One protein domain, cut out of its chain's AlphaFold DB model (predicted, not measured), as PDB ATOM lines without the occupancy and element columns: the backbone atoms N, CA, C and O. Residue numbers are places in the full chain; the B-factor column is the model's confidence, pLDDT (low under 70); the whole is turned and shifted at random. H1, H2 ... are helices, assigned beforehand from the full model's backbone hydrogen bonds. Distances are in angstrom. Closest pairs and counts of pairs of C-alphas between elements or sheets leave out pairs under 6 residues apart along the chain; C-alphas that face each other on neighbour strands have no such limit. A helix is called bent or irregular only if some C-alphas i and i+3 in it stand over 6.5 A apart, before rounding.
ATOM      1  N   TYR A  39     149.618 166.223 175.574       63.44
ATOM      2  CA  TYR A  39     148.351 166.114 174.851       63.44
ATOM      3  C   TYR A  39     147.504 164.938 175.329       63.44
ATOM      4  O   TYR A  39     146.284 165.062 175.386       63.44
ATOM      5  N   GLU A  40     148.122 163.814 175.684       66.50
ATOM      6  CA  GLU A  40     147.397 162.611 176.102       66.50
ATOM      7  C   GLU A  40     146.699 162.801 177.452       66.50
ATOM      8  O   GLU A  40     145.511 162.497 177.556       66.50
ATOM      9  N   ASP A  41     147.367 163.421 178.429       65.06
ATOM     10  CA  ASP A  41     146.793 163.701 179.752       65.06
ATOM     11  C   ASP A  41     145.669 164.748 179.684       65.06
ATOM     12  O   ASP A  41     144.594 164.576 180.273       65.06
ATOM     13  N   VAL A  42     145.871 165.822 178.910       67.38
ATOM     14  CA  VAL A  42     144.844 166.856 178.686       67.38
ATOM     15  C   VAL A  42     143.640 166.261 177.951       67.38
ATOM     16  O   VAL A  42     142.490 166.527 178.315       67.38
ATOM     17  N   ARG A  43     143.884 165.398 176.959       67.75
ATOM     18  CA  ARG A  43     142.841 164.696 176.206       67.75
ATOM     19  C   ARG A  43     142.091 163.691 177.072       67.75
ATOM     20  O   ARG A  43     140.871 163.604 176.942       67.75
ATOM     21  N   GLN A  44     142.768 162.979 177.972       72.56
ATOM     22  CA  GLN A  44     142.122 162.077 178.921       72.56
ATOM     23  C   GLN A  44     141.191 162.854 179.860       72.56
ATOM     24  O   GLN A  44     140.018 162.503 179.977       72.56
ATOM     25  N   MET A  45     141.650 163.960 180.454       68.31
ATOM     26  CA  MET A  45     140.795 164.787 181.318       68.31
ATOM     27  C   MET A  45     139.624 165.432 180.565       68.31
ATOM     28  O   MET A  45     138.528 165.569 181.117       68.31
ATOM     29  N   GLN A  46     139.821 165.825 179.306       71.75
ATOM     30  CA  GLN A  46     138.745 166.350 178.467       71.75
ATOM     31  C   GLN A  46     137.723 165.260 178.116       71.75
ATOM     32  O   GLN A  46     136.517 165.501 178.186       71.75
ATOM     33  N   TRP A  47     138.185 164.044 177.821       72.44
ATOM     34  CA  TRP A  47     137.325 162.889 177.577       72.44
ATOM     35  C   TRP A  47     136.526 162.491 178.824       72.44
ATOM     36  O   TRP A  47     135.317 162.274 178.727       72.44
ATOM     37  N   GLU A  48     137.147 162.481 180.006       71.56
ATOM     38  CA  GLU A  48     136.472 162.259 181.294       71.56
ATOM     39  C   GLU A  48     135.357 163.287 181.532       71.56
ATOM     40  O   GLU A  48     134.237 162.931 181.891       71.56
ATOM     41  N   ARG A  49     135.601 164.575 181.264       69.44
ATOM     42  CA  ARG A  49     134.562 165.613 181.379       69.44
ATOM     43  C   ARG A  49     133.419 165.398 180.398       69.44
ATOM     44  O   ARG A  49     132.254 165.500 180.783       69.44
ATOM     45  N   CYS A  50     133.734 165.102 179.141       70.69
ATOM     46  CA  CYS A  50     132.729 164.877 178.110       70.69
ATOM     47  C   CYS A  50     131.866 163.658 178.441       70.69
ATOM     48  O   CYS A  50     130.643 163.778 178.479       70.69
ATOM     49  N   THR A  51     132.477 162.523 178.776       70.62
ATOM     50  CA  THR A  51     131.758 161.313 179.205       70.62
ATOM     51  C   THR A  51     130.889 161.565 180.435       70.62
ATOM     52  O   THR A  51     129.713 161.200 180.428       70.62
ATOM     53  N   LEU A  52     131.392 162.292 181.437       72.19
ATOM     54  CA  LEU A  52     130.609 162.692 182.610       72.19
ATOM     55  C   LEU A  52     129.417 163.578 182.248       72.19
ATOM     56  O   LEU A  52     128.324 163.359 182.761       72.19
ATOM     57  N   THR A  53     129.566 164.531 181.328       71.94
ATOM     58  CA  THR A  53     128.435 165.359 180.866       71.94
ATOM     59  C   THR A  53     127.430 164.603 179.989       71.94
ATOM     60  O   THR A  53     126.273 165.015 179.895       71.94
ATOM     61  N   MET A  54     127.845 163.495 179.371       72.31
ATOM     62  CA  MET A  54     127.007 162.650 178.513       72.31
ATOM     63  C   MET A  54     126.227 161.590 179.283       72.31
ATOM     64  O   MET A  54     125.110 161.264 178.889       72.31
ATOM     65  N   LEU A  55     126.772 161.089 180.394       79.31
ATOM     66  CA  LEU A  55     126.131 160.113 181.278       79.31
ATOM     67  C   LEU A  55     124.656 160.416 181.604       79.31
ATOM     68  O   LEU A  55     123.824 159.530 181.397       79.31
ATOM     69  N   PRO A  56     124.261 161.635 182.031       79.31
ATOM     70  CA  PRO A  56     122.856 161.915 182.314       79.31
ATOM     71  C   PRO A  56     121.998 161.904 181.042       79.31
ATOM     72  O   PRO A  56     120.842 161.497 181.091       79.31
ATOM     73  N   ARG A  57     122.553 162.302 179.887       80.56
ATOM     74  CA  ARG A  57     121.835 162.281 178.603       80.56
ATOM     75  C   ARG A  57     121.586 160.851 178.127       80.56
ATOM     76  O   ARG A  57     120.483 160.545 177.688       80.56
ATOM     77  N   LEU A  58     122.585 159.979 178.264       80.38
ATOM     78  CA  LEU A  58     122.454 158.545 177.999       80.38
ATOM     79  C   LEU A  58     121.439 157.897 178.946       80.38
ATOM     80  O   LEU A  58     120.597 157.128 178.494       80.38
ATOM     81  N   GLY A  59     121.458 158.263 180.232       81.75
ATOM     82  CA  GLY A  59     120.446 157.827 181.194       81.75
ATOM     83  C   GLY A  59     119.031 158.207 180.754       81.75
ATOM     84  O   GLY A  59     118.161 157.345 180.680       81.75
ATOM     85  N   VAL A  60     118.806 159.469 180.374       83.69
ATOM     86  CA  VAL A  60     117.505 159.941 179.864       83.69
ATOM     87  C   VAL A  60     117.089 159.208 178.585       83.69
ATOM     88  O   VAL A  60     115.929 158.824 178.462       83.69
ATOM     89  N   LEU A  61     118.017 158.965 177.656       84.19
ATOM     90  CA  LEU A  61     117.744 158.198 176.437       84.19
ATOM     91  C   LEU A  61     117.272 156.772 176.766       84.19
ATOM     92  O   LEU A  61     116.274 156.320 176.211       84.19
ATOM     93  N   ILE A  62     117.939 156.088 177.703       85.50
ATOM     94  CA  ILE A  62     117.542 154.748 178.161       85.50
ATOM     95  C   ILE A  62     116.140 154.786 178.777       85.50
ATOM     96  O   ILE A  62     115.310 153.946 178.440       85.50
ATOM     97  N   VAL A  63     115.841 155.774 179.626       86.44
ATOM     98  CA  VAL A  63     114.502 155.933 180.217       86.44
ATOM     99  C   VAL A  63     113.440 156.108 179.130       86.44
ATOM    100  O   VAL A  63     112.417 155.432 179.173       86.44
ATOM    101  N   ILE A  64     113.687 156.961 178.134       85.38
ATOM    102  CA  ILE A  64     112.743 157.205 177.034       85.38
ATOM    103  C   ILE A  64     112.528 155.950 176.187       85.38
ATOM    104  O   ILE A  64     111.411 155.728 175.747       85.38
ATOM    105  N   ILE A  65     113.555 155.122 175.978       85.19
ATOM    106  CA  ILE A  65     113.433 153.876 175.206       85.19
ATOM    107  C   ILE A  65     112.693 152.794 175.996       85.19
ATOM    108  O   ILE A  65     111.895 152.060 175.420       85.19
ATOM    109  N   VAL A  66     112.979 152.662 177.294       86.44
ATOM    110  CA  VAL A  66     112.585 151.497 178.104       86.44
ATOM    111  C   VAL A  66     111.257 151.707 178.829       86.44
ATOM    112  O   VAL A  66     110.454 150.779 178.905       86.44
ATOM    113  N   VAL A  67     110.993 152.905 179.360       86.25
ATOM    114  CA  VAL A  67     109.798 153.152 180.184       86.25
ATOM    115  C   VAL A  67     108.500 153.066 179.377       86.25
ATOM    116  O   VAL A  67     107.611 152.343 179.819       86.25
ATOM    117  N   PRO A  68     108.349 153.720 178.209       85.44
ATOM    118  CA  PRO A  68     107.105 153.652 177.444       85.44
ATOM    119  C   PRO A  68     106.664 152.227 177.066       85.44
ATOM    120  O   PRO A  68     105.516 151.900 177.361       85.44
ATOM    121  N   PRO A  69     107.516 151.349 176.489       85.44
ATOM    122  CA  PRO A  69     107.098 149.985 176.164       85.44
ATOM    123  C   PRO A  69     106.838 149.129 177.407       85.44
ATOM    124  O   PRO A  69     105.969 148.263 177.370       85.44
ATOM    125  N   LEU A  70     107.552 149.363 178.515       86.81
ATOM    126  CA  LEU A  70     107.279 148.658 179.767       86.81
ATOM    127  C   LEU A  70     105.905 149.053 180.324       86.81
ATOM    128  O   LEU A  70     105.111 148.181 180.664       86.81
ATOM    129  N   VAL A  71     105.600 150.352 180.372       87.31
ATOM    130  CA  VAL A  71     104.321 150.868 180.884       87.31
ATOM    131  C   VAL A  71     103.153 150.415 180.015       87.31
ATOM    132  O   VAL A  71     102.131 150.007 180.561       87.31
ATOM    133  N   THR A  72     103.278 150.440 178.685       83.50
ATOM    134  CA  THR A  72     102.207 149.944 177.807       83.50
ATOM    135  C   THR A  72     101.994 148.445 177.973       83.50
ATOM    136  O   THR A  72     100.851 148.000 178.032       83.50
ATOM    137  N   LEU A  73     103.067 147.664 178.104       83.50
ATOM    138  CA  LEU A  73     102.974 146.225 178.327       83.50
ATOM    139  C   LEU A  73     102.334 145.897 179.683       83.50
ATOM    140  O   LEU A  73     101.485 145.010 179.751       83.50
ATOM    141  N   GLU A  74     102.679 146.630 180.744       84.00
ATOM    142  CA  GLU A  74     102.023 146.486 182.046       84.00
ATOM    143  C   GLU A  74     100.555 146.908 181.997       84.00
ATOM    144  O   GLU A  74      99.700 146.182 182.496       84.00
ATOM    145  N   TYR A  75     100.238 148.026 181.343       84.06
ATOM    146  CA  TYR A  75      98.859 148.476 181.172       84.06
ATOM    147  C   TYR A  75      98.008 147.419 180.456       84.06
ATOM    148  O   TYR A  75      96.941 147.061 180.941       84.06
ATOM    149  N   LEU A  76      98.506 146.852 179.353       80.44
ATOM    150  CA  LEU A  76      97.819 145.786 178.614       80.44
ATOM    151  C   LEU A  76      97.648 144.507 179.444       80.44
ATOM    152  O   LEU A  76      96.650 143.804 179.282       80.44
ATOM    153  N   ALA A  77      98.601 144.213 180.334       79.44
ATOM    154  CA  ALA A  77      98.514 143.080 181.246       79.44
ATOM    155  C   ALA A  77      97.471 143.288 182.355       79.44
ATOM    156  O   ALA A  77      96.768 142.341 182.706       79.44
ATOM    157  N   PHE A  78      97.355 144.508 182.890       77.19
ATOM    158  CA  PHE A  78      96.410 144.853 183.959       77.19
ATOM    159  C   PHE A  78      94.983 145.083 183.463       77.19
ATOM    160  O   PHE A  78      94.040 144.679 184.139       77.19
ATOM    161  N   ASP A  79      94.817 145.712 182.298       78.12
ATOM    162  CA  ASP A  79      93.504 146.005 181.718       78.12
ATOM    163  C   ASP A  79      92.760 144.709 181.352       78.12
ATOM    164  O   ASP A  79      91.535 144.637 181.396       78.12
ATOM    165  N   GLY A  80      93.496 143.638 181.023       64.81
ATOM    166  CA  GLY A  80      92.934 142.301 180.816       64.81
ATOM    167  C   GLY A  80      91.925 142.214 179.665       64.81
ATOM    168  O   GLY A  80      91.315 141.169 179.463       64.81
ATOM    169  N   THR A  81      91.732 143.291 178.901       66.06
ATOM    170  CA  THR A  81      90.826 143.408 177.750       66.06
ATOM    171  C   THR A  81      91.373 142.692 176.522       66.06
ATOM    172  O   THR A  81      90.609 142.248 175.663       66.06
ATOM    173  N   ASN A  82      92.692 142.531 176.467       74.44
ATOM    174  CA  ASN A  82      93.403 141.994 175.326       74.44
ATOM    175  C   ASN A  82      93.278 140.460 175.271       74.44
ATOM    176  O   ASN A  82      93.549 139.761 176.250       74.44
ATOM    177  N   TRP A  83      92.866 139.929 174.115       73.81
ATOM    178  CA  TRP A  83      92.489 138.515 173.939       73.81
ATOM    179  C   TRP A  83      93.601 137.545 174.377       73.81
ATOM    180  O   TRP A  83      93.336 136.540 175.031       73.81
ATOM    181  N   PHE A  84      94.859 137.916 174.120       73.38
ATOM    182  CA  PHE A  84      96.040 137.102 174.409       73.38
ATOM    183  C   PHE A  84      96.244 136.892 175.916       73.38
ATOM    184  O   PHE A  84      96.575 135.792 176.363       73.38
ATOM    185  N   PHE A  85      95.981 137.937 176.707       73.12
ATOM    186  CA  PHE A  85      96.069 137.895 178.165       73.12
ATOM    187  C   PHE A  85      94.902 137.119 178.794       73.12
ATOM    188  O   PHE A  85      95.073 136.554 179.873       73.12
ATOM    189  N   LYS A  86      93.747 137.038 178.115       75.69
ATOM    190  CA  LYS A  86      92.603 136.223 178.554       75.69
ATOM    191  C   LYS A  86      92.785 134.739 178.251       75.69
ATOM    192  O   LYS A  86      92.506 133.915 179.114       75.69
ATOM    193  N   GLU A  87      93.235 134.394 177.045       81.38
ATOM    194  CA  GLU A  87      93.363 132.991 176.628       81.38
ATOM    195  C   GLU A  87      94.604 132.303 177.199       81.38
ATOM    196  O   GLU A  87      94.573 131.110 177.494       81.38
ATOM    197  N   THR A  88      95.702 133.043 177.381       82.44
ATOM    198  CA  THR A  88      96.987 132.477 177.825       82.44
ATOM    199  C   THR A  88      97.604 133.268 178.987       82.44
ATOM    200  O   THR A  88      98.722 133.780 178.881       82.44
ATOM    201  N   PRO A  89      96.923 133.349 180.145       78.44
ATOM    202  CA  PRO A  89      97.312 134.246 181.235       78.44
ATOM    203  C   PRO A  89      98.708 133.944 181.793       78.44
ATOM    204  O   PRO A  89      99.459 134.863 182.111       78.44
ATOM    205  N   HIS A  90      99.093 132.667 181.872       81.50
ATOM    206  CA  HIS A  90     100.407 132.259 182.379       81.50
ATOM    207  C   HIS A  90     101.560 132.685 181.460       81.50
ATOM    208  O   HIS A  90     102.591 133.154 181.941       81.50
ATOM    209  N   VAL A  91     101.384 132.553 180.142       81.75
ATOM    210  CA  VAL A  91     102.401 132.924 179.145       81.75
ATOM    211  C   VAL A  91     102.531 134.443 179.065       81.75
ATOM    212  O   VAL A  91     103.638 134.975 179.021       81.75
ATOM    213  N   ALA A  92     101.405 135.151 179.115       79.75
ATOM    214  CA  ALA A  92     101.387 136.604 179.083       79.75
ATOM    215  C   ALA A  92     102.044 137.215 180.338       79.75
ATOM    216  O   ALA A  92     102.863 138.127 180.223       79.75
ATOM    217  N   TRP A  93     101.789 136.655 181.528       81.75
ATOM    218  CA  TRP A  93     102.476 137.064 182.758       81.75
ATOM    219  C   TRP A  93     103.979 136.772 182.737       81.75
ATOM    220  O   TRP A  93     104.764 137.595 183.212       81.75
ATOM    221  N   LEU A  94     104.400 135.636 182.175       84.75
ATOM    222  CA  LEU A  94     105.820 135.319 181.997       84.75
ATOM    223  C   LEU A  94     106.522 136.388 181.140       84.75
ATOM    224  O   LEU A  94     107.607 136.846 181.489       84.75
ATOM    225  N   LEU A  95     105.877 136.830 180.059       84.69
ATOM    226  CA  LEU A  95     106.366 137.895 179.176       84.69
ATOM    227  C   LEU A  95     106.577 139.223 179.919       84.69
ATOM    228  O   LEU A  95     107.624 139.850 179.764       84.69
ATOM    229  N   VAL A  96     105.625 139.614 180.775       86.12
ATOM    230  CA  VAL A  96     105.745 140.804 181.640       86.12
ATOM    231  C   VAL A  96     106.948 140.680 182.573       86.12
ATOM    232  O   VAL A  96     107.728 141.621 182.714       86.12
ATOM    233  N   TRP A  97     107.143 139.513 183.188       88.00
ATOM    234  CA  TRP A  97     108.281 139.273 184.074       88.00
ATOM    235  C   TRP A  97     109.624 139.327 183.348       88.00
ATOM    236  O   TRP A  97     110.555 139.949 183.858       88.00
ATOM    237  N   ILE A  98     109.725 138.747 182.151       86.94
ATOM    238  CA  ILE A  98     110.936 138.836 181.323       86.94
ATOM    239  C   ILE A  98     111.226 140.300 180.975       86.94
ATOM    240  O   ILE A  98     112.355 140.760 181.152       86.94
ATOM    241  N   ALA A  99     110.208 141.060 180.558       87.31
ATOM    242  CA  ALA A  99     110.352 142.482 180.258       87.31
ATOM    243  C   ALA A  99     110.834 143.282 181.481       87.31
ATOM    244  O   ALA A  99     111.751 144.092 181.357       87.31
ATOM    245  N   ARG A 100     110.295 143.008 182.677       86.56
ATOM    246  CA  ARG A 100     110.745 143.622 183.941       86.56
ATOM    247  C   ARG A 100     112.195 143.281 184.270       86.56
ATOM    248  O   ARG A 100     112.958 144.179 184.612       86.56
ATOM    249  N   ILE A 101     112.590 142.013 184.144       88.69
ATOM    250  CA  ILE A 101     113.960 141.557 184.431       88.69
ATOM    251  C   ILE A 101     114.977 142.246 183.519       88.69
ATOM    252  O   ILE A 101     116.082 142.530 183.964       88.69
ATOM    253  N   VAL A 102     114.616 142.548 182.272       87.75
ATOM    254  CA  VAL A 102     115.492 143.277 181.342       87.75
ATOM    255  C   VAL A 102     115.453 144.787 181.594       87.75
ATOM    256  O   VAL A 102     116.490 145.448 181.576       87.75
ATOM    257  N   ALA A 103     114.274 145.349 181.862       86.88
ATOM    258  CA  ALA A 103     114.095 146.786 182.037       86.88
ATOM    259  C   ALA A 103     114.693 147.314 183.349       86.88
ATOM    260  O   ALA A 103     115.312 148.376 183.352       86.88
ATOM    261  N   VAL A 104     114.550 146.591 184.464       87.94
ATOM    262  CA  VAL A 104     115.014 147.044 185.788       87.94
ATOM    263  C   VAL A 104     116.531 147.296 185.828       87.94
ATOM    264  O   VAL A 104     116.923 148.379 186.262       87.94
ATOM    265  N   PRO A 105     117.405 146.393 185.340       89.88
ATOM    266  CA  PRO A 105     118.839 146.656 185.246       89.88
ATOM    267  C   PRO A 105     119.160 147.880 184.387       89.88
ATOM    268  O   PRO A 105     119.988 148.697 184.780       89.88
ATOM    269  N   LEU A 106     118.485 148.049 183.245       88.00
ATOM    270  CA  LEU A 106     118.690 149.207 182.370       88.00
ATOM    271  C   LEU A 106     118.306 150.519 183.065       88.00
ATOM    272  O   LEU A 106     119.034 151.506 182.973       88.00
ATOM    273  N   LEU A 107     117.206 150.521 183.821       88.56
ATOM    274  CA  LEU A 107     116.784 151.672 184.617       88.56
ATOM    275  C   LEU A 107     117.733 151.945 185.793       88.56
ATOM    276  O   LEU A 107     117.999 153.107 186.089       88.56
ATOM    277  N   LEU A 108     118.303 150.914 186.424       88.19
ATOM    278  CA  LEU A 108     119.345 151.073 187.448       88.19
ATOM    279  C   LEU A 108     120.628 151.680 186.863       88.19
ATOM    280  O   LEU A 108     121.225 152.567 187.474       88.19
ATOM    281  N   VAL A 109     121.035 151.266 185.661       87.69
ATOM    282  CA  VAL A 109     122.164 151.877 184.941       87.69
ATOM    283  C   VAL A 109     121.862 153.342 184.616       87.69
ATOM    284  O   VAL A 109     122.692 154.216 184.861       87.69
ATOM    285  N   ALA A 110     120.652 153.651 184.147       88.25
ATOM    286  CA  ALA A 110     120.240 155.031 183.904       88.25
ATOM    287  C   ALA A 110     120.246 155.876 185.193       88.25
ATOM    288  O   ALA A 110     120.758 156.997 185.199       88.25
ATOM    289  N   ALA A 111     119.737 155.331 186.301       85.88
ATOM    290  CA  ALA A 111     119.718 156.004 187.598       85.88
ATOM    291  C   ALA A 111     121.134 156.263 188.127       85.88
ATOM    292  O   ALA A 111     121.442 157.379 188.544       85.88
ATOM    293  N   THR A 112     122.021 155.269 188.062       87.44
ATOM    294  CA  THR A 112     123.424 155.420 188.483       87.44
ATOM    295  C   THR A 112     124.183 156.420 187.613       87.44
ATOM    296  O   THR A 112     124.974 157.192 188.151       87.44
ATOM    297  N   ALA A 113     123.896 156.503 186.311       83.81
ATOM    298  CA  ALA A 113     124.469 157.521 185.428       83.81
ATOM    299  C   ALA A 113     124.049 158.949 185.823       83.81
ATOM    300  O   ALA A 113     124.886 159.854 185.884       83.81
ATOM    301  N   VAL A 114     122.768 159.158 186.146       82.56
ATOM    302  CA  VAL A 114     122.250 160.464 186.592       82.56
ATOM    303  C   VAL A 114     122.789 160.833 187.976       82.56
ATOM    304  O   VAL A 114     123.245 161.960 188.175       82.56
ATOM    305  N   ILE A 115     122.788 159.890 188.923       86.00
ATOM    306  CA  ILE A 115     123.306 160.099 190.283       86.00
ATOM    307  C   ILE A 115     124.815 160.360 190.252       86.00
ATOM    308  O   ILE A 115     125.287 161.288 190.906       86.00
ATOM    309  N   GLY A 116     125.572 159.595 189.462       82.25
ATOM    310  CA  GLY A 116     127.014 159.774 189.292       82.25
ATOM    311  C   GLY A 116     127.363 161.145 188.716       82.25
ATOM    312  O   GLY A 116     128.273 161.812 189.210       82.25
ATOM    313  N   TRP A 117     126.588 161.623 187.740       84.56
ATOM    314  CA  TRP A 117     126.724 162.989 187.236       84.56
ATOM    315  C   TRP A 117     126.385 164.047 188.288       84.56
ATOM    316  O   TRP A 117     127.117 165.030 188.425       84.56
ATOM    317  N   LEU A 118     125.302 163.859 189.048       84.50
ATOM    318  CA  LEU A 118     124.901 164.793 190.101       84.50
ATOM    319  C   LEU A 118     125.994 164.904 191.172       84.50
ATOM    320  O   LEU A 118     126.380 166.007 191.553       84.50
ATOM    321  N   TYR A 119     126.539 163.762 191.594       85.25
ATOM    322  CA  TYR A 119     127.662 163.684 192.520       85.25
ATOM    323  C   TYR A 119     128.894 164.413 191.973       85.25
ATOM    324  O   TYR A 119     129.479 165.245 192.669       85.25
ATOM    325  N   TYR A 120     129.255 164.170 190.708       80.44
ATOM    326  CA  TYR A 120     130.361 164.872 190.059       80.44
ATOM    327  C   TYR A 120     130.151 166.391 190.058       80.44
ATOM    328  O   TYR A 120     131.047 167.146 190.440       80.44
ATOM    329  N   ARG A 121     128.950 166.841 189.678       79.81
ATOM    330  CA  ARG A 121     128.602 168.261 189.595       79.81
ATOM    331  C   ARG A 121     128.677 168.959 190.951       79.81
ATOM    332  O   ARG A 121     129.111 170.106 190.987       79.81
ATOM    333  N   LEU A 122     128.235 168.295 192.018       81.88
ATOM    334  CA  LEU A 122     128.163 168.874 193.359       81.88
ATOM    335  C   LEU A 122     129.510 168.877 194.084       81.88
ATOM    336  O   LEU A 122     129.817 169.852 194.759       81.88
ATOM    337  N   TYR A 123     130.305 167.813 193.951       80.38
ATOM    338  CA  TYR A 123     131.467 167.609 194.826       80.38
ATOM    339  C   TYR A 123     132.818 167.636 194.120       80.38
ATOM    340  O   TYR A 123     133.827 167.896 194.763       80.38
ATOM    341  N   ARG A 124     132.878 167.337 192.818       77.56
ATOM    342  CA  ARG A 124     134.158 167.137 192.116       77.56
ATOM    343  C   ARG A 124     134.421 168.105 190.977       77.56
ATOM    344  O   ARG A 124     135.541 168.141 190.469       77.56
ATOM    345  N   ARG A 125     133.425 168.897 190.583       76.06
ATOM    346  CA  ARG A 125     133.555 169.832 189.466       76.06
ATOM    347  C   ARG A 125     134.686 170.835 189.688       76.06
ATOM    348  O   ARG A 125     135.544 170.953 188.823       76.06
ATOM    349  N   GLU A 126     134.711 171.506 190.838       76.75
ATOM    350  CA  GLU A 126     135.692 172.564 191.118       76.75
ATOM    351  C   GLU A 126     137.130 172.038 191.156       76.75
ATOM    352  O   GLU A 126     138.030 172.642 190.575       76.75
ATOM    353  N   ASP A 127     137.348 170.876 191.772       76.38
ATOM    354  CA  ASP A 127     138.675 170.260 191.842       76.38
ATOM    355  C   ASP A 127     139.170 169.798 190.468       76.38
ATOM    356  O   ASP A 127     140.346 169.976 190.139       76.38
ATOM    357  N   HIS A 128     138.284 169.250 189.630       71.56
ATOM    358  CA  HIS A 128     138.630 168.930 188.245       71.56
ATOM    359  C   HIS A 128     138.887 170.189 187.411       71.56
ATOM    360  O   HIS A 128     139.773 170.158 186.554       71.56
ATOM    361  N   GLU A 129     138.141 171.277 187.637       73.19
ATOM    362  CA  GLU A 129     138.320 172.587 186.986       73.19
ATOM    363  C   GLU A 129     139.722 173.137 187.242       73.19
ATOM    364  O   GLU A 129     140.467 173.390 186.293       73.19
ATOM    365  N   ARG A 130     140.118 173.176 188.518       78.00
ATOM    366  CA  ARG A 130     141.436 173.645 188.964       78.00
ATOM    367  C   ARG A 130     142.581 172.794 188.411       78.00
ATOM    368  O   ARG A 130     143.583 173.342 187.964       78.00
ATOM    369  N   ARG A 131     142.442 171.461 188.410       73.69
ATOM    370  CA  ARG A 131     143.478 170.553 187.875       73.69
ATOM    371  C   ARG A 131     143.692 170.726 186.374       73.69
ATOM    372  O   ARG A 131     144.831 170.747 185.927       73.69
ATOM    373  N   PHE A 132     142.613 170.878 185.613       73.50
ATOM    374  CA  PHE A 132     142.696 171.074 184.166       73.50
ATOM    375  C   PHE A 132     143.315 172.422 183.794       73.50
ATOM    376  O   PHE A 132     144.145 172.472 182.897       73.50
ATOM    377  N   GLN A 133     142.949 173.500 184.498       73.12
ATOM    378  CA  GLN A 133     143.564 174.815 184.292       73.12
ATOM    379  C   GLN A 133     145.063 174.780 184.591       73.12
ATOM    380  O   GLN A 133     145.850 175.231 183.771       73.12
ATOM    381  N   LYS A 134     145.464 174.142 185.697       78.94
ATOM    382  CA  LYS A 134     146.880 173.975 186.035       78.94
ATOM    383  C   LYS A 134     147.660 173.221 184.948       78.94
ATOM    384  O   LYS A 134     148.744 173.652 184.576       78.94
ATOM    385  N   LEU A 135     147.096 172.135 184.416       72.00
ATOM    386  CA  LEU A 135     147.712 171.367 183.326       72.00
ATOM    387  C   LEU A 135     147.793 172.160 182.016       72.00
ATOM    388  O   LEU A 135     148.797 172.078 181.312       72.00
ATOM    389  N   LEU A 136     146.764 172.947 181.688       72.06
ATOM    390  CA  LEU A 136     146.790 173.844 180.531       72.06
ATOM    391  C   LEU A 136     147.881 174.907 180.671       72.06
ATOM    392  O   LEU A 136     148.644 175.110 179.728       72.06
ATOM    393  N   ASP A 137     147.984 175.540 181.838       75.31
ATOM    394  CA  ASP A 137     148.993 176.563 182.112       75.31
ATOM    395  C   ASP A 137     150.410 175.974 182.037       75.31
ATOM    396  O   ASP A 137     151.276 176.533 181.367       75.31
ATOM    397  N   GLU A 138     150.645 174.801 182.634       73.94
ATOM    398  CA  GLU A 138     151.928 174.086 182.548       73.94
ATOM    399  C   GLU A 138     152.284 173.713 181.098       73.94
ATOM    400  O   GLU A 138     153.438 173.862 180.684       73.94
ATOM    401  N   THR A 139     151.296 173.308 180.292       68.25
ATOM    402  CA  THR A 139     151.480 172.994 178.863       68.25
ATOM    403  C   THR A 139     151.805 174.247 178.041       68.25
ATOM    404  O   THR A 139     152.664 174.214 177.160       68.25
ATOM    405  N   LEU A 140     151.149 175.378 178.321       69.50
ATOM    406  CA  LEU A 140     151.419 176.652 177.648       69.50
ATOM    407  C   LEU A 140     152.810 177.191 177.998       69.50
ATOM    408  O   LEU A 140     153.536 177.618 177.102       69.50
ATOM    409  N   ILE A 141     153.202 177.131 179.274       73.38
ATOM    410  CA  ILE A 141     154.519 177.584 179.742       73.38
ATOM    411  C   ILE A 141     155.630 176.728 179.134       73.38
ATOM    412  O   ILE A 141     156.619 177.277 178.660       73.38
ATOM    413  N   THR A 142     155.479 175.403 179.094       65.69
ATOM    414  CA  THR A 142     156.488 174.514 178.493       65.69
ATOM    415  C   THR A 142     156.604 174.700 176.981       65.69
ATOM    416  O   THR A 142     157.720 174.812 176.478       65.69
ATOM    417  N   ASN A 143     155.488 174.835 176.257       65.25
ATOM    418  CA  ASN A 143     155.516 175.149 174.823       65.25
ATOM    419  C   ASN A 143     156.131 176.531 174.534       65.25
ATOM    420  O   ASN A 143     156.805 176.700 173.522       65.25
ATOM    421  N   ALA A 144     155.926 177.517 175.413       65.31
ATOM    422  CA  ALA A 144     156.552 178.833 175.295       65.31
ATOM    423  C   ALA A 144     158.045 178.823 175.683       65.31
ATOM    424  O   ALA A 144     158.830 179.585 175.122       65.31
ATOM    425  N   ALA A 145     158.441 177.965 176.630       62.62
ATOM    426  CA  ALA A 145     159.815 177.828 177.115       62.62
ATOM    427  C   ALA A 145     160.713 176.985 176.192       62.62
ATOM    428  O   ALA A 145     161.935 177.102 176.277       62.62
TER     429      ALA A 145
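AT A GLANCE: This is residues 39 to 145 of the 154 residues of an uncharacterized protein of Rhizobium sp. WYCCWR 11146 (UniProt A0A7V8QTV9). Two long bent helices make a thin rod, the arms H1a and H1b of the one running opposite ways to the arm H3a of the other and touching it, with short H2 at the turn and residues 140 to 145 of arm H3b sticking out. The printed part has 107 residues, with three named helices in the order H1, H2, H3 along the chain, no named strand, and the class all helix. The whole is extended, radius of gyration of the C-alphas 23.0 A, spanning 80 by 24 by 16 A.

IN THESE COORDINATES: H3, residues 89 to 145, and H1, 39 to 79, were each assigned as one helix by hydrogen bonds, but are bent: C-alphas 123 and 126 are 7.5 A apart, 65 and 68 6.7 A. Their arms are H3a, 89 to 123, 49.6 A; H3b, 126 to 145, 28.4 A; H1a, 39 to 65, 37.0 A, irregular with C-alphas 53 and 56 6.7 A apart; and H1b, 68 to 79, 16.2 A. H2 is residues 83 to 87. C-alpha 39 is at (148.351, 166.114, 174.851), C-alpha 145 at (159.815, 177.828, 177.115).

HOW THE PARTS SIT: With residues 106 to 120 alone, H3a touches residues 52 to 63 of H1a, closest C-alphas Gly 59 and Ala 110, 3.9 A, opposite ways at 38 degrees, only just steep. H2 and H3a only just touch, only at the corner, with 3 pairs of C-alphas within 8 A, closest Phe 85 and Ala 92, 5.5 A. O i to N i+4 pairs are within hydrogen-bond range throughout H1b, H2 and H3b, in 21 of 23 in H1a and 29 of 31 in H3a.

THE WHOLE: The farthest C-alphas, Glu 87 and Ala 145, are 80.2 A apart. The printed part has no cut, both links are tight, and 15 residues, among them 39 to 43, are under pLDDT 70.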